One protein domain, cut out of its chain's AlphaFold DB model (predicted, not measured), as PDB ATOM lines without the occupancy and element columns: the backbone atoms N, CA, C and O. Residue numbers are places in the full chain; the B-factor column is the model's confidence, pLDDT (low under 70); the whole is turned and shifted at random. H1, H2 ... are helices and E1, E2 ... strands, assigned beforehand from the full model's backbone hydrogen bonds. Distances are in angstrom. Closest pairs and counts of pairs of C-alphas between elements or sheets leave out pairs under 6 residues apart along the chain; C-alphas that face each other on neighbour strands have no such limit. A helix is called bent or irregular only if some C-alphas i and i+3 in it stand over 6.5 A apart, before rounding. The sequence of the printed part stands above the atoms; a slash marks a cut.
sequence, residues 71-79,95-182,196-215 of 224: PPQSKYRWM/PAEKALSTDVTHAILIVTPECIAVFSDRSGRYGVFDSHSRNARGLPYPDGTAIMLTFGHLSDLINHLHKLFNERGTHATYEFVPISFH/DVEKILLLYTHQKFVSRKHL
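What this domain is: This is residues 71 to 79, 95 to 182 and 196 to 215 of the 224 residues of an uncharacterized protein of Larimichthys crocea (UniProt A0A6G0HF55). A twisted sheet of five strands makes the middle layer of three, with the long helix H3 over one face and helices H2 and H1 over the other. H3 runs along the strands, H2 covers part of the opposite face, and short H1 sits on that face too. The printed part has 117 residues, with three named helices and five named strands in the order H1, E1, E2, E3, E4, H2, E5, H3; its class is mixed, helices and strands. The sheet's order is E4, E3, E2, E1, E5, all antiparallel. The whole is compact, with a radius of gyration of the C-alphas of 13.6 A, and rounded, spanning 36 by 32 by 26 A.

Where its parts are: Residues 71 to 79 hold no named helix or strand. H1 is residues 95 to 100, 8.6 A long, from C-alpha 95 at (36.623, 51.280, -8.263). E1, residues 106 to 111, is 16.3 A; E2, residues 114 to 120, 20.5 A; E3, residues 126 to 134, 18.4 A, with a bend of 88 degrees at residue 131; E4, residues 145 to 151, 19.0 A. H2, residues 154 to 171, is 25.9 A long and irregular: C-alphas 167 and 170 are 9.4 A apart. It has a kink of 57 degrees near residue 165. E5 is residues 174 to 178, 13.1 A. H3, residues 196 to 215, 28.4 A, ends with C-alpha 215 at (42.130, 26.205, -14.133).

How they stand to each other: E1 to E4 form a meander, each strand the antiparallel neighbour of the one before, through three hairpins. N 109 and O 116 are 2.8 A apart between E1 and E2, N 127 and O 119 2.8 A between E3 and E2, N 151 and O 126 2.7 A between E4 and E3, and N 108 and O 177 2.8 A between E1 and E5, each within hydrogen-bond range. H3 lies over E2 at a height over the sheet of 8.5 A; their closest C-alphas, of Cys 115 and Gln 207, are 6.1 A apart. H1 and H2 are on the opposite face from H3. H1 and H2 only just touch, with 3 pairs of C-alphas within 8 A, through residues 154 to 158 of H2 alone; the closest C-alphas, of Glu 97 and Ile 158, are 7.0 A apart. H2 and H3 are apart. Every O i to N i+4 pair is within hydrogen-bond range in H1 and H3; in H2, 9 of 14 are.

The domain as a whole: The C-alphas farthest apart, of Pro 72 and Asp 143, are 38.6 A apart. Residues 80 to 94 and 183 to 195 are not printed; the gaps between C-alphas are 11.4 A and 13.2 A. Of the links printed whole, none is long. The mean pLDDT of the printed part is 70.9; residues 71 to 79, 95 to 104 and 196 to 215 are among those under 70.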
ATOM      1  N   PRO A  71      43.329  47.481 -22.350       33.72
ATOM      2  CA  PRO A  71      44.146  48.641 -22.015       33.72
ATOM      3  C   PRO A  71      45.289  48.233 -21.061       33.72
ATOM      4  O   PRO A  71      45.219  47.164 -20.445       33.72
ATOM      5  N   PRO A  72      46.351  49.049 -20.926       32.09
ATOM      6  CA  PRO A  72      47.510  48.717 -20.097       32.09
ATOM      7  C   PRO A  72      47.095  48.282 -18.681       32.09
ATOM      8  O   PRO A  72      46.406  49.019 -17.973       32.09
ATOM      9  N   GLN A  73      47.528  47.083 -18.273       35.81
ATOM     10  CA  GLN A  73      47.124  46.398 -17.031       35.81
ATOM     11  C   GLN A  73      47.382  47.201 -15.742       35.81
ATOM     12  O   GLN A  73      46.806  46.901 -14.699       35.81
ATOM     13  N   SER A  74      48.231  48.230 -15.789       33.22
ATOM     14  CA  SER A  74      48.632  49.008 -14.613       33.22
ATOM     15  C   SER A  74      47.540  49.926 -14.059       33.22
ATOM     16  O   SER A  74      47.647  50.343 -12.910       33.22
ATOM     17  N   LYS A  75      46.485  50.240 -14.825       38.62
ATOM     18  CA  LYS A  75      45.472  51.223 -14.396       38.62
ATOM     19  C   LYS A  75      44.337  50.635 -13.543       38.62
ATOM     20  O   LYS A  75      43.657  51.390 -12.857       38.62
ATOM     21  N   TYR A  76      44.136  49.313 -13.568       37.03
ATOM     22  CA  TYR A  76      42.959  48.662 -12.963       37.03
ATOM     23  C   TYR A  76      43.297  47.466 -12.048       37.03
ATOM     24  O   TYR A  76      42.405  46.714 -11.657       37.03
ATOM     25  N   ARG A  77      44.577  47.284 -11.676       38.84
ATOM     26  CA  ARG A  77      45.008  46.262 -10.708       38.84
ATOM     27  C   ARG A  77      44.695  46.728  -9.283       38.84
ATOM     28  O   ARG A  77      45.260  47.710  -8.817       38.84
ATOM     29  N   TRP A  78      43.797  46.029  -8.606       50.94
ATOM     30  CA  TRP A  78      43.421  46.265  -7.210       50.94
ATOM     31  C   TRP A  78      44.388  45.507  -6.270       50.94
ATOM     32  O   TRP A  78      44.963  44.486  -6.654       50.94
ATOM     33  N   MET A  79      44.612  46.063  -5.076       31.89
ATOM     34  CA  MET A  79      45.583  45.591  -4.074       31.89
ATOM     35  C   MET A  79      45.180  44.248  -3.455       31.89
ATOM     36  O   MET A  79      44.000  44.016  -3.185       31.89
ATOM     37  N   PRO A  95      36.307  50.886  -6.884       45.00
ATOM     38  CA  PRO A  95      36.623  51.280  -8.263       45.00
ATOM     39  C   PRO A  95      35.658  50.751  -9.340       45.00
ATOM     40  O   PRO A  95      35.600  51.341 -10.413       45.00
ATOM     41  N   ALA A  96      34.887  49.686  -9.075       46.12
ATOM     42  CA  ALA A  96      33.837  49.201  -9.976       46.12
ATOM     43  C   ALA A  96      32.675  50.202 -10.108       46.12
ATOM     44  O   ALA A  96      32.145  50.378 -11.201       46.12
ATOM     45  N   GLU A  97      32.343  50.921  -9.030       50.66
ATOM     46  CA  GLU A  97      31.395  52.043  -9.048       50.66
ATOM     47  C   GLU A  97      31.884  53.140  -9.997       50.66
ATOM     48  O   GLU A  97      31.143  53.611 -10.857       50.66
ATOM     49  N   LYS A  98      33.178  53.471  -9.923       48.72
ATOM     50  CA  LYS A  98      33.799  54.482 -10.787       48.72
ATOM     51  C   LYS A  98      33.989  53.999 -12.230       48.72
ATOM     52  O   LYS A  98      33.917  54.810 -13.142       48.72
ATOM     53  N   ALA A  99      34.225  52.704 -12.441       51.16
ATOM     54  CA  ALA A  99      34.427  52.111 -13.761       51.16
ATOM     55  C   ALA A  99      33.117  51.901 -14.528       51.16
ATOM     56  O   ALA A  99      33.121  52.016 -15.742       51.16
ATOM     57  N   LEU A 100      32.002  51.630 -13.843       54.03
ATOM     58  CA  LEU A 100      30.669  51.539 -14.457       54.03
ATOM     59  C   LEU A 100      29.980  52.906 -14.599       54.03
ATOM     60  O   LEU A 100      28.975  53.024 -15.293       54.03
ATOM     61  N   SER A 101      30.513  53.931 -13.930       56.19
ATOM     62  CA  SER A 101      30.071  55.323 -14.044       56.19
ATOM     63  C   SER A 101      30.742  56.088 -15.201       56.19
ATOM     64  O   SER A 101      30.394  57.246 -15.430       56.19
ATOM     65  N   THR A 102      31.711  55.494 -15.905       55.78
ATOM     66  CA  THR A 102      32.381  56.069 -17.092       55.78
ATOM     67  C   THR A 102      31.855  55.429 -18.388       55.78
ATOM     68  O   THR A 102      30.980  54.572 -18.332       55.78
ATOM     69  N   ASP A 103      32.394  55.801 -19.559       60.69
ATOM     70  CA  ASP A 103      32.025  55.287 -20.903       60.69
ATOM     71  C   ASP A 103      32.153  53.750 -21.095       60.69
ATOM     72  O   ASP A 103      32.008  53.225 -22.204       60.69
ATOM     73  N   VAL A 104      32.455  52.995 -20.037       62.44
ATOM     74  CA  VAL A 104      32.537  51.536 -20.053       62.44
ATOM     75  C   VAL A 104      31.131  50.953 -19.957       62.44
ATOM     76  O   VAL A 104      30.539  50.841 -18.888       62.44
ATOM     77  N   THR A 105      30.612  50.521 -21.102       75.38
ATOM     78  CA  THR A 105      29.285  49.894 -21.185       75.38
ATOM     79  C   THR A 105      29.297  48.404 -20.868       75.38
ATOM     80  O   THR A 105      28.252  47.837 -20.578       75.38
ATOM     81  N   HIS A 106      30.451  47.741 -20.943       80.75
ATOM     82  CA  HIS A 106      30.572  46.301 -20.719       80.75
ATOM     83  C   HIS A 106      31.890  45.981 -20.020       80.75
ATOM     84  O   HIS A 106      32.935  46.546 -20.348       80.75
ATOM     85  N   ALA A 107      31.862  45.038 -19.085       80.88
ATOM     86  CA  ALA A 107      33.059  44.531 -18.436       80.88
ATOM     87  C   ALA A 107      32.883  43.085 -17.957       80.88
ATOM     88  O   ALA A 107      31.771  42.581 -17.795       80.88
ATOM     89  N   ILE A 108      34.004  42.421 -17.704       81.69
ATOM     90  CA  ILE A 108      34.063  41.165 -16.960       81.69
ATOM     91  C   ILE A 108      34.598  41.480 -15.571       81.69
ATOM     92  O   ILE A 108      35.669  42.062 -15.433       81.69
ATOM     93  N   LEU A 109      33.870  41.056 -14.547       82.81
ATOM     94  CA  LEU A 109      34.338  41.054 -13.172       82.81
ATOM     95  C   LEU A 109      34.764  39.628 -12.811       82.81
ATOM     96  O   LEU A 109      33.964  38.694 -12.808       82.81
ATOM     97  N   ILE A 110      36.046  39.452 -12.536       80.06
ATOM     98  CA  ILE A 110      36.654  38.196 -12.112       80.06
ATOM     99  C   ILE A 110      36.772  38.250 -10.597       80.06
ATOM    100  O   ILE A 110      37.527  39.054 -10.064       80.06
ATOM    101  N   VAL A 111      36.036  37.382  -9.913       79.19
ATOM    102  CA  VAL A 111      36.180  37.130  -8.482       79.19
ATOM    103  C   VAL A 111      36.592  35.679  -8.298       79.19
ATOM    104  O   VAL A 111      35.727  34.807  -8.224       79.19
ATOM    105  N   THR A 112      37.896  35.391  -8.281       69.25
ATOM    106  CA  THR A 112      38.417  34.009  -8.372       69.25
ATOM    107  C   THR A 112      37.727  33.064  -7.373       69.25
ATOM    108  O   THR A 112      37.559  33.429  -6.205       69.25
ATOM    109  N   PRO A 113      37.298  31.860  -7.811       71.12
ATOM    110  CA  PRO A 113      37.441  31.261  -9.153       71.12
ATOM    111  C   PRO A 113      36.333  31.642 -10.151       71.12
ATOM    112  O   PRO A 113      36.255  31.104 -11.256       71.12
ATOM    113  N   GLU A 114      35.448  32.543  -9.761       79.25
ATOM    114  CA  GLU A 114      34.299  32.933 -10.546       79.25
ATOM    115  C   GLU A 114      34.606  34.134 -11.439       79.25
ATOM    116  O   GLU A 114      35.404  35.011 -11.135       79.25
ATOM    117  N   CYS A 115      33.949  34.187 -12.583       81.88
ATOM    118  CA  CYS A 115      33.886  35.373 -13.419       81.88
ATOM    119  C   CYS A 115      32.415  35.677 -13.651       81.88
ATOM    120  O   CYS A 115      31.637  34.730 -13.732       81.88
ATOM    121  N   ILE A 116      32.047  36.940 -13.788       85.38
ATOM    122  CA  ILE A 116      30.701  37.405 -14.125       85.38
ATOM    123  C   ILE A 116      30.817  38.542 -15.137       85.38
ATOM    124  O   ILE A 116      31.829  39.242 -15.183       85.38
ATOM    125  N   ALA A 117      29.804  38.715 -15.972       85.94
ATOM    126  CA  ALA A 117      29.745  39.819 -16.913       85.94
ATOM    127  C   ALA A 117      28.829  40.912 -16.370       85.94
ATOM    128  O   ALA A 117      27.751  40.617 -15.855       85.94
ATOM    129  N   VAL A 118      29.248  42.164 -16.506       86.75
ATOM    130  CA  VAL A 118      28.455  43.343 -16.160       86.75
ATOM    131  C   VAL A 118      28.302  44.231 -17.384       86.75
ATOM    132  O   VAL A 118      29.210  44.318 -18.215       86.75
ATOM    133  N   PHE A 119      27.151  44.878 -17.516       84.69
ATOM    134  CA  PHE A 119      26.871  45.754 -18.647       84.69
ATOM    135  C   PHE A 119      25.929  46.895 -18.267       84.69
ATOM    136  O   PHE A 119      25.196  46.802 -17.285       84.69
ATOM    137  N   SER A 120      25.927  47.958 -19.061       84.88
ATOM    138  CA  SER A 120      24.824  48.908 -19.155       84.88
ATOM    139  C   SER A 120      24.103  48.695 -20.483       84.88
ATOM    140  O   SER A 120      24.727  48.548 -21.535       84.88
ATOM    141  N   ASP A 121      22.776  48.606 -20.430       80.00
ATOM    142  CA  ASP A 121      21.952  48.481 -21.627       80.00
ATOM    143  C   ASP A 121      21.630  49.859 -22.227       80.00
ATOM    144  O   ASP A 121      21.838  50.910 -21.615       80.00
ATOM    145  N   ARG A 122      21.082  49.870 -23.445       77.69
ATOM    146  CA  ARG A 122      20.719  51.118 -24.141       77.69
ATOM    147  C   ARG A 122      19.617  51.928 -23.451       77.69
ATOM    148  O   ARG A 122      19.420  53.086 -23.803       77.69
ATOM    149  N   SER A 123      18.893  51.330 -22.506       80.25
ATOM    150  CA  SER A 123      17.880  52.022 -21.705       80.25
ATOM    151  C   SER A 123      18.456  52.671 -20.442       80.25
ATOM    152  O   SER A 123      17.705  53.263 -19.672       80.25
ATOM    153  N   GLY A 124      19.775  52.577 -20.230       82.56
ATOM    154  CA  GLY A 124      20.452  53.115 -19.051       82.56
ATOM    155  C   GLY A 124      20.333  52.223 -17.817       82.56
ATOM    156  O   GLY A 124      20.694  52.653 -16.724       82.56
ATOM    157  N   ARG A 125      19.834  50.989 -17.966       86.56
ATOM    158  CA  ARG A 125      19.802  50.007 -16.879       86.56
ATOM    159  C   ARG A 125      21.125  49.268 -16.814       86.56
ATOM    160  O   ARG A 125      21.833  49.132 -17.809       86.56
ATOM    161  N   TYR A 126      21.420  48.729 -15.645       85.94
ATOM    162  CA  TYR A 126      22.643  47.983 -15.389       85.94
ATOM    163  C   TYR A 126      22.327  46.501 -15.296       85.94
ATOM    164  O   TYR A 126      21.292  46.130 -14.754       85.94
ATOM    165  N   GLY A 127      23.194  45.639 -15.801       87.00
ATOM    166  CA  GLY A 127      22.938  44.213 -15.869       87.00
ATOM    167  C   GLY A 127      24.107  43.367 -15.407       87.00
ATOM    168  O   GLY A 127      25.267  43.760 -15.518       87.00
ATOM    169  N   VAL A 128      23.772  42.184 -14.900       87.62
ATOM    170  CA  VAL A 128      24.708  41.096 -14.610       87.62
ATOM    171  C   VAL A 128      24.285  39.898 -15.423       87.62
ATOM    172  O   VAL A 128      23.117  39.519 -15.404       87.62
ATOM    173  N   PHE A 129      25.250  39.270 -16.075       87.19
ATOM    174  CA  PHE A 129      25.127  37.898 -16.516       87.19
ATOM    175  C   PHE A 129      26.120  37.037 -15.729       87.19
ATOM    176  O   PHE A 129      27.331  37.277 -15.738       87.19
ATOM    177  N   ASP A 130      25.597  36.026 -15.042       86.00
ATOM    178  CA  ASP A 130      26.372  35.112 -14.216       86.00
ATOM    179  C   ASP A 130      26.079  33.673 -14.644       86.00
ATOM    180  O   ASP A 130      24.928  33.244 -14.694       86.00
ATOM    181  N   SER A 131      27.135  32.931 -14.985       84.81
ATOM    182  CA  SER A 131      27.015  31.557 -15.482       84.81
ATOM    183  C   SER A 131      27.112  30.500 -14.386       84.81
ATOM    184  O   SER A 131      27.005  29.309 -14.688       84.81
ATOM    185  N   HIS A 132      27.356  30.919 -13.144       85.81
ATOM    186  CA  HIS A 132      27.419  30.029 -11.995       85.81
ATOM    187  C   HIS A 132      26.026  29.633 -11.525       85.81
ATOM    188  O   HIS A 132      25.008  30.167 -11.958       85.81
ATOM    189  N   SER A 133      26.002  28.661 -10.626       87.81
ATOM    190  CA  SER A 133      24.782  28.116 -10.054       87.81
ATOM    191  C   SER A 133      24.163  29.112  -9.066       87.81
ATOM    192  O   SER A 133      24.676  29.299  -7.956       87.81
ATOM    193  N   ARG A 134      23.095  29.804  -9.491       91.69
ATOM    194  CA  ARG A 134      22.407  30.847  -8.714       91.69
ATOM    195  C   ARG A 134      20.920  30.569  -8.530       91.69
ATOM    196  O   ARG A 134      20.290  29.889  -9.334       91.69
ATOM    197  N   ASN A 135      20.349  31.138  -7.471       90.12
ATOM    198  CA  ASN A 135      18.897  31.217  -7.295       90.12
ATOM    199  C   ASN A 135      18.298  32.430  -8.036       90.12
ATOM    200  O   ASN A 135      19.016  33.248  -8.610       90.12
ATOM    201  N   ALA A 136      16.973  32.601  -7.964       89.75
ATOM    202  CA  ALA A 136      16.255  33.711  -8.605       89.75
ATOM    203  C   ALA A 136      16.683  35.116  -8.127       89.75
ATOM    204  O   ALA A 136      16.441  36.103  -8.815       89.75
ATOM    205  N   ARG A 137      17.336  35.222  -6.962       91.06
ATOM    206  CA  ARG A 137      17.886  36.481  -6.428       91.06
ATOM    207  C   ARG A 137      19.335  36.727  -6.863       91.06
ATOM    208  O   ARG A 137      19.928  37.723  -6.453       91.06
ATOM    209  N   GLY A 138      19.911  35.813  -7.641       88.69
ATOM    210  CA  GLY A 138      21.297  35.841  -8.096       88.69
ATOM    211  C   GLY A 138      22.336  35.512  -7.034       88.69
ATOM    212  O   GLY A 138      23.496  35.858  -7.209       88.69
ATOM    213  N   LEU A 139      21.944  34.861  -5.936       91.38
ATOM    214  CA  LEU A 139      22.873  34.406  -4.898       91.38
ATOM    215  C   LEU A 139      23.286  32.946  -5.136       91.38
ATOM    216  O   LEU A 139      22.538  32.223  -5.803       91.38
ATOM    217  N   PRO A 140      24.445  32.496  -4.611       89.81
ATOM    218  CA  PRO A 140      24.910  31.123  -4.776       89.81
ATOM    219  C   PRO A 140      23.856  30.116  -4.319       89.81
ATOM    220  O   PRO A 140      23.250  30.267  -3.257       89.81
ATOM    221  N   TYR A 141      23.621  29.094  -5.136       87.38
ATOM    222  CA  TYR A 141      22.676  28.029  -4.826       87.38
ATOM    223  C   TYR A 141      23.189  26.713  -5.427       87.38
ATOM    224  O   TYR A 141      23.509  26.715  -6.614       87.38
ATOM    225  N   PRO A 142      23.310  25.614  -4.660       85.50
ATOM    226  CA  PRO A 142      23.921  24.370  -5.146       85.50
ATOM    227  C   PRO A 142      23.296  23.811  -6.433       85.50
ATOM    228  O   PRO A 142      24.033  23.456  -7.345       85.50
ATOM    229  N   ASP A 143      21.965  23.853  -6.545       89.12
ATOM    230  CA  ASP A 143      21.197  23.350  -7.699       89.12
ATOM    231  C   ASP A 143      20.560  24.489  -8.509       89.12
ATOM    232  O   ASP A 143      19.413  24.446  -8.952       89.12
ATOM    233  N   GLY A 144      21.296  25.587  -8.605       88.81
ATOM    234  CA  GLY A 144      20.891  26.808  -9.276       88.81
ATOM    235  C   GLY A 144      21.136  26.779 -10.778       88.81
ATOM    236  O   GLY A 144      21.616  25.811 -11.368       88.81
ATOM    237  N   THR A 145      20.829  27.903 -11.412       84.12
ATOM    238  CA  THR A 145      21.029  28.104 -12.846       84.12
ATOM    239  C   THR A 145      21.823  29.373 -13.103       84.12
ATOM    240  O   THR A 145      21.914  30.244 -12.238       84.12
ATOM    241  N   ALA A 146      22.358  29.498 -14.318       86.56
ATOM    242  CA  ALA A 146      22.843  30.780 -14.807       86.56
ATOM    243  C   ALA A 146      21.709  31.818 -14.773       86.56
ATOM    244  O   ALA A 146      20.540  31.480 -14.987       86.56
ATOM    245  N   ILE A 147      22.058  33.076 -14.526       85.44
ATOM    246  CA  ILE A 147      21.102  34.177 -14.395       85.44
ATOM    247  C   ILE A 147      21.499  35.374 -15.252       85.44
ATOM    248  O   ILE A 147      22.672  35.613 -15.542       85.44
ATOM    249  N   MET A 148      20.487  36.165 -15.597       89.75
ATOM    250  CA  MET A 148      20.650  37.527 -16.074       89.75
ATOM    251  C   MET A 148      19.756  38.429 -15.230       89.75
ATOM    252  O   MET A 148      18.540  38.247 -15.211       89.75
ATOM    253  N   LEU A 149      20.358  39.375 -14.516       87.69
ATOM    254  CA  LEU A 149      19.644  40.349 -13.695       87.69
ATOM    255  C   LEU A 149      19.823  41.740 -14.281       87.69
ATOM    256  O   LEU A 149      20.883  42.051 -14.819       87.69
ATOM    257  N   THR A 150      18.797  42.573 -14.145       89.62
ATOM    258  CA  THR A 150      18.836  43.987 -14.523       89.62
ATOM    259  C   THR A 150      18.410  44.855 -13.351       89.62
ATOM    260  O   THR A 150      17.455  44.526 -12.650       89.62
ATOM    261  N   PHE A 151      19.079  45.984 -13.188       88.44
ATOM    262  CA  PHE A 151      18.942  46.930 -12.097       88.44
ATOM    263  C   PHE A 151      18.638  48.313 -12.672       88.44
ATOM    264  O   PHE A 151      19.250  48.730 -13.659       88.44
ATOM    265  N   GLY A 152      17.693  49.025 -12.056       87.19
ATOM    266  CA  GLY A 152      17.338  50.386 -12.467       87.19
ATOM    267  C   GLY A 152      18.415  51.412 -12.113       87.19
ATOM    268  O   GLY A 152      18.588  52.391 -12.833       87.19
ATOM    269  N   HIS A 153      19.171  51.163 -11.042       88.00
ATOM    270  CA  HIS A 153      20.208  52.063 -10.552       88.00
ATOM    271  C   HIS A 153      21.542  51.336 -10.363       88.00
ATOM    272  O   HIS A 153      21.586  50.172  -9.958       88.00
ATOM    273  N   LEU A 154      22.646  52.050 -10.605       84.44
ATOM    274  CA  LEU A 154      24.001  51.525 -10.416       84.44
ATOM    275  C   LEU A 154      24.242  51.079  -8.964       84.44
ATOM    276  O   LEU A 154      24.884  50.058  -8.725       84.44
ATOM    277  N   SER A 155      23.671  51.799  -7.997       88.00
ATOM    278  CA  SER A 155      23.724  51.444  -6.576       88.00
ATOM    279  C   SER A 155      23.153  50.054  -6.297       88.00
ATOM    280  O   SER A 155      23.701  49.321  -5.479       88.00
ATOM    281  N   ASP A 156      22.081  49.660  -6.986       88.38
ATOM    282  CA  ASP A 156      21.431  48.365  -6.770       88.38
ATOM    283  C   ASP A 156      22.286  47.223  -7.313       88.38
ATOM    284  O   ASP A 156      22.430  46.191  -6.652       88.38
ATOM    285  N   LEU A 157      22.923  47.441  -8.469       88.06
ATOM    286  CA  LEU A 157      23.928  46.530  -9.011       88.06
ATOM    287  C   LEU A 157      25.094  46.364  -8.026       88.06
ATOM    288  O   LEU A 157      25.457  45.243  -7.679       88.06
ATOM    289  N   ILE A 158      25.665  47.466  -7.538       85.25
ATOM    290  CA  ILE A 158      26.792  47.436  -6.596       85.25
ATOM    291  C   ILE A 158      26.407  46.701  -5.310       85.25
ATOM    292  O   ILE A 158      27.131  45.816  -4.853       85.25
ATOM    293  N   ASN A 159      25.230  46.996  -4.760       86.94
ATOM    294  CA  ASN A 159      24.701  46.314  -3.582       86.94
ATOM    295  C   ASN A 159      24.518  44.810  -3.822       86.94
ATOM    296  O   ASN A 159      24.779  44.005  -2.925       86.94
ATOM    297  N   HIS A 160      24.076  44.413  -5.017       89.81
ATOM    298  CA  HIS A 160      23.980  43.008  -5.394       89.81
ATOM    299  C   HIS A 160      25.359  42.335  -5.435       89.81
ATOM    300  O   HIS A 160      25.530  41.281  -4.824       89.81
ATOM    301  N   LEU A 161      26.356  42.962  -6.066       87.56
ATOM    302  CA  LEU A 161      27.726  42.440  -6.129       87.56
ATOM    303  C   LEU A 161      28.360  42.313  -4.737       87.56
ATOM    304  O   LEU A 161      28.998  41.303  -4.442       87.56
ATOM    305  N   HIS A 162      28.132  43.284  -3.848       84.88
ATOM    306  CA  HIS A 162      28.581  43.189  -2.459       84.88
ATOM    307  C   HIS A 162      27.967  41.991  -1.741       84.88
ATOM    308  O   HIS A 162      28.696  41.235  -1.109       84.88
ATOM    309  N   LYS A 163      26.652  41.768  -1.875       87.50
ATOM    310  CA  LYS A 163      25.984  40.594  -1.286       87.50
ATOM    311  C   LYS A 163      26.529  39.287  -1.856       87.50
ATOM    312  O   LYS A 163      26.755  38.350  -1.099       87.50
ATOM    313  N   LEU A 164      26.761  39.239  -3.167       86.62
ATOM    314  CA  LEU A 164      27.243  38.050  -3.865       86.62
ATOM    315  C   LEU A 164      28.638  37.611  -3.391       86.62
ATOM    316  O   LEU A 164      28.915  36.415  -3.318       86.62
ATOM    317  N   PHE A 165      29.510  38.564  -3.053       83.25
ATOM    318  CA  PHE A 165      30.898  38.281  -2.677       83.25
ATOM    319  C   PHE A 165      31.220  38.514  -1.196       83.25
ATOM    320  O   PHE A 165      32.374  38.352  -0.797       83.25
ATOM    321  N   ASN A 166      30.217  38.833  -0.372       80.81
ATOM    322  CA  ASN A 166      30.390  39.173   1.043       80.81
ATOM    323  C   ASN A 166      31.151  38.091   1.832       80.81
ATOM    324  O   ASN A 166      31.982  38.397   2.681       80.81
ATOM    325  N   GLU A 167      30.901  36.819   1.522       70.56
ATOM    326  CA  GLU A 167      31.411  35.676   2.291       70.56
ATOM    327  C   GLU A 167      32.775  35.156   1.815       70.56
ATOM    328  O   GLU A 167      33.296  34.187   2.360       70.56
ATOM    329  N   ARG A 168      33.404  35.787   0.812       69.81
ATOM    330  CA  ARG A 168      34.654  35.256   0.233       69.81
ATOM    331  C   ARG A 168      35.912  35.502   1.062       69.81
ATOM    332  O   ARG A 168      36.971  34.957   0.746       69.81
ATOM    333  N   GLY A 169      35.806  36.310   2.112       64.19
ATOM    334  CA  GLY A 169      36.913  36.608   3.014       64.19
ATOM    335  C   GLY A 169      38.087  37.326   2.335       64.19
ATOM    336  O   GLY A 169      37.972  37.915   1.261       64.19
ATOM    337  N   THR A 170      39.245  37.295   2.994       61.72
ATOM    338  CA  THR A 170      40.453  38.039   2.600       61.72
ATOM    339  C   THR A 170      41.190  37.443   1.398       61.72
ATOM    340  O   THR A 170      41.986  38.135   0.778       61.72
ATOM    341  N   HIS A 171      40.926  36.200   1.004       58.56
ATOM    342  CA  HIS A 171      41.645  35.555  -0.105       58.56
ATOM    343  C   HIS A 171      41.015  35.808  -1.483       58.56
ATOM    344  O   HIS A 171      41.547  35.373  -2.503       58.56
ATOM    345  N   ALA A 172      39.877  36.501  -1.529       67.69
ATOM    346  CA  ALA A 172      39.180  36.803  -2.768       67.69
ATOM    347  C   ALA A 172      39.967  37.793  -3.632       67.69
ATOM    348  O   ALA A 172      40.400  38.842  -3.147       67.69
ATOM    349  N   THR A 173      40.100  37.473  -4.922       72.50
ATOM    350  CA  THR A 173      40.749  38.343  -5.902       72.50
ATOM    351  C   THR A 173      39.761  38.906  -6.923       72.50
ATOM    352  O   THR A 173      39.070  38.119  -7.551       72.50
ATOM    353  N   TYR A 174      39.688  40.238  -7.079       74.81
ATOM    354  CA  TYR A 174      38.631  40.999  -7.779       74.81
ATOM    355  C   TYR A 174      39.084  41.772  -9.034       74.81
ATOM    356  O   TYR A 174      39.159  42.996  -9.020       74.81
ATOM    357  N   GLU A 175      39.382  41.130 -10.152       78.75
ATOM    358  CA  GLU A 175      39.809  41.857 -11.358       78.75
ATOM    359  C   GLU A 175      38.615  42.405 -12.166       78.75
ATOM    360  O   GLU A 175      37.711  41.659 -12.530       78.75
ATOM    361  N   PHE A 176      38.620  43.705 -12.487       77.88
ATOM    362  CA  PHE A 176      37.617  44.333 -13.354       77.88
ATOM    363  C   PHE A 176      38.214  44.623 -14.733       77.88
ATOM    364  O   PHE A 176      39.145  45.417 -14.867       77.88
ATOM    365  N   VAL A 177      37.663  43.988 -15.765       79.38
ATOM    366  CA  VAL A 177      38.200  44.004 -17.128       79.38
ATOM    367  C   VAL A 177      37.186  44.659 -18.068       79.38
ATOM    368  O   VAL A 177      36.220  43.999 -18.457       79.38
ATOM    369  N   PRO A 178      37.366  45.935 -18.455       76.94
ATOM    370  CA  PRO A 178      36.479  46.591 -19.411       76.94
ATOM    371  C   PRO A 178      36.587  45.938 -20.796       76.94
ATOM    372  O   PRO A 178      37.674  45.543 -21.222       76.94
ATOM    373  N   ILE A 179      35.459  45.841 -21.503       74.12
ATOM    374  CA  ILE A 179      35.378  45.259 -22.845       74.12
ATOM    375  C   ILE A 179      34.696  46.237 -23.795       74.12
ATOM    376  O   ILE A 179      33.594  46.715 -23.539       74.12
ATOM    377  N   SER A 180      35.342  46.459 -24.937       71.25
ATOM    378  CA  SER A 180      34.785  47.205 -26.062       71.25
ATOM    379  C   SER A 180      34.484  46.258 -27.216       71.25
ATOM    380  O   SER A 180      35.265  45.357 -27.525       71.25
ATOM    381  N   PHE A 181      33.350  46.483 -27.873       69.44
ATOM    382  CA  PHE A 181      32.950  45.751 -29.068       69.44
ATOM    383  C   PHE A 181      33.140  46.652 -30.285       69.44
ATOM    384  O   PHE A 181      32.636  47.772 -30.305       69.44
ATOM    385  N   HIS A 182      33.829  46.147 -31.305       62.84
ATOM    386  CA  HIS A 182      33.966  46.816 -32.598       62.84
ATOM    387  C   HIS A 182      33.305  45.947 -33.665       62.84
ATOM    388  O   HIS A 182      33.570  44.743 -33.730       62.84
ATOM    389  N   ASP A 196      22.346  43.431 -27.667       54.75
ATOM    390  CA  ASP A 196      22.936  43.232 -26.339       54.75
ATOM    391  C   ASP A 196      23.028  41.729 -25.988       54.75
ATOM    392  O   ASP A 196      23.920  41.309 -25.256       54.75
ATOM    393  N   VAL A 197      22.181  40.890 -26.598       50.97
ATOM    394  CA  VAL A 197      22.167  39.430 -26.429       50.97
ATOM    395  C   VAL A 197      23.381  38.772 -27.086       50.97
ATOM    396  O   VAL A 197      24.021  37.922 -26.463       50.97
ATOM    397  N   GLU A 198      23.747  39.165 -28.307       56.25
ATOM    398  CA  GLU A 198      24.965  38.674 -28.966       56.25
ATOM    399  C   GLU A 198      26.232  39.073 -28.199       56.25
ATOM    400  O   GLU A 198      27.159  38.268 -28.059       56.25
ATOM    401  N   LYS A 199      26.254  40.281 -27.626       58.91
ATOM    402  CA  LYS A 199      27.360  40.742 -26.771       58.91
ATOM    403  C   LYS A 199      27.457  39.931 -25.482       58.91
ATOM    404  O   LYS A 199      28.553  39.513 -25.109       58.91
ATOM    405  N   ILE A 200      26.325  39.634 -24.842       54.62
ATOM    406  CA  ILE A 200      26.254  38.770 -23.653       54.62
ATOM    407  C   ILE A 200      26.704  37.339 -23.976       54.62
ATOM    408  O   ILE A 200      27.437  36.732 -23.195       54.62
ATOM    409  N   LEU A 201      26.358  36.803 -25.148       54.38
ATOM    410  CA  LEU A 201      26.827  35.487 -25.591       54.38
ATOM    411  C   LEU A 201      28.348  35.464 -25.825       54.38
ATOM    412  O   LEU A 201      29.022  34.474 -25.510       54.38
ATOM    413  N   LEU A 202      28.914  36.564 -26.329       59.66
ATOM    414  CA  LEU A 202      30.362  36.726 -26.465       59.66
ATOM    415  C   LEU A 202      31.045  36.801 -25.090       59.66
ATOM    416  O   LEU A 202      32.065  36.145 -24.874       59.66
ATOM    417  N   LEU A 203      30.445  37.535 -24.146       57.56
ATOM    418  CA  LEU A 203      30.893  37.616 -22.752       57.56
ATOM    419  C   LEU A 203      30.875  36.237 -22.084       57.56
ATOM    420  O   LEU A 203      31.877  35.848 -21.491       57.56
ATOM    421  N   TYR A 204      29.809  35.453 -22.264       55.62
ATOM    422  CA  TYR A 204      29.714  34.066 -21.793       55.62
ATOM    423  C   TYR A 204      30.816  33.173 -22.378       55.62
ATOM    424  O   TYR A 204      31.486  32.427 -21.659       55.62
ATOM    425  N   THR A 205      31.046  33.264 -23.690       52.19
ATOM    426  CA  THR A 205      32.081  32.475 -24.374       52.19
ATOM    427  C   THR A 205      33.473  32.813 -23.833       52.19
ATOM    428  O   THR A 205      34.281  31.919 -23.567       52.19
ATOM    429  N   HIS A 206      33.738  34.098 -23.596       54.88
ATOM    430  CA  HIS A 206      34.998  34.566 -23.032       54.88
ATOM    431  C   HIS A 206      35.161  34.167 -21.557       54.88
ATOM    432  O   HIS A 206      36.210  33.657 -21.172       54.88
ATOM    433  N   GLN A 207      34.109  34.302 -20.749       53.03
ATOM    434  CA  GLN A 207      34.057  33.873 -19.348       53.03
ATOM    435  C   GLN A 207      34.427  32.388 -19.207       53.03
ATOM    436  O   GLN A 207      35.271  32.025 -18.384       53.03
ATOM    437  N   LYS A 208      33.868  31.519 -20.061       55.41
ATOM    438  CA  LYS A 208      34.208  30.085 -20.088       55.41
ATOM    439  C   LYS A 208      35.650  29.830 -20.542       55.41
ATOM    440  O   LYS A 208      36.283  28.905 -20.036       55.41
ATOM    441  N   PHE A 209      36.194  30.635 -21.455       49.91
ATOM    442  CA  PHE A 209      37.584  30.520 -21.908       49.91
ATOM    443  C   PHE A 209      38.602  30.965 -20.839       49.91
ATOM    444  O   PHE A 209      39.592  30.271 -20.605       49.91
ATOM    445  N   VAL A 210      38.340  32.077 -20.144       50.22
ATOM    446  CA  VAL A 210      39.178  32.595 -19.046       50.22
ATOM    447  C   VAL A 210      39.179  31.636 -17.854       50.22
ATOM    448  O   VAL A 210      40.250  31.307 -17.345       50.22
ATOM    449  N   SER A 211      38.010  31.110 -17.475       48.22
ATOM    450  CA  SER A 211      37.883  30.116 -16.402       48.22
ATOM    451  C   SER A 211      38.718  28.854 -16.682       48.22
ATOM    452  O   SER A 211      39.419  28.370 -15.796       48.22
ATOM    453  N   ARG A 212      38.768  28.380 -17.940       43.00
ATOM    454  CA  ARG A 212      39.623  27.244 -18.346       43.00
ATOM    455  C   ARG A 212      41.122  27.543 -18.273       43.00
ATOM    456  O   ARG A 212      41.890  26.651 -17.930       43.00
ATOM    457  N   LYS A 213      41.551  28.773 -18.579       40.84
ATOM    458  CA  LYS A 213      42.966  29.177 -18.472       40.84
ATOM    459  C   LYS A 213      43.422  29.357 -17.025       40.84
ATOM    460  O   LYS A 213      44.540  28.972 -16.705       40.84
ATOM    461  N   HIS A 214      42.568  29.880 -16.146       36.16
ATOM    462  CA  HIS A 214      42.872  29.949 -14.712       36.16
ATOM    463  C   HIS A 214      42.842  28.567 -14.037       36.16
ATOM    464  O   HIS A 214      43.625  28.333 -13.119       36.16
ATOM    465  N   LEU A 215      42.054  27.612 -14.552       30.94
ATOM    466  CA  LEU A 215      42.130  26.205 -14.133       30.94
ATOM    467  C   LEU A 215      43.471  25.532 -14.486       30.94
ATOM    468  O   LEU A 215      43.851  24.577 -13.822       30.94
TER     469      LEU A 215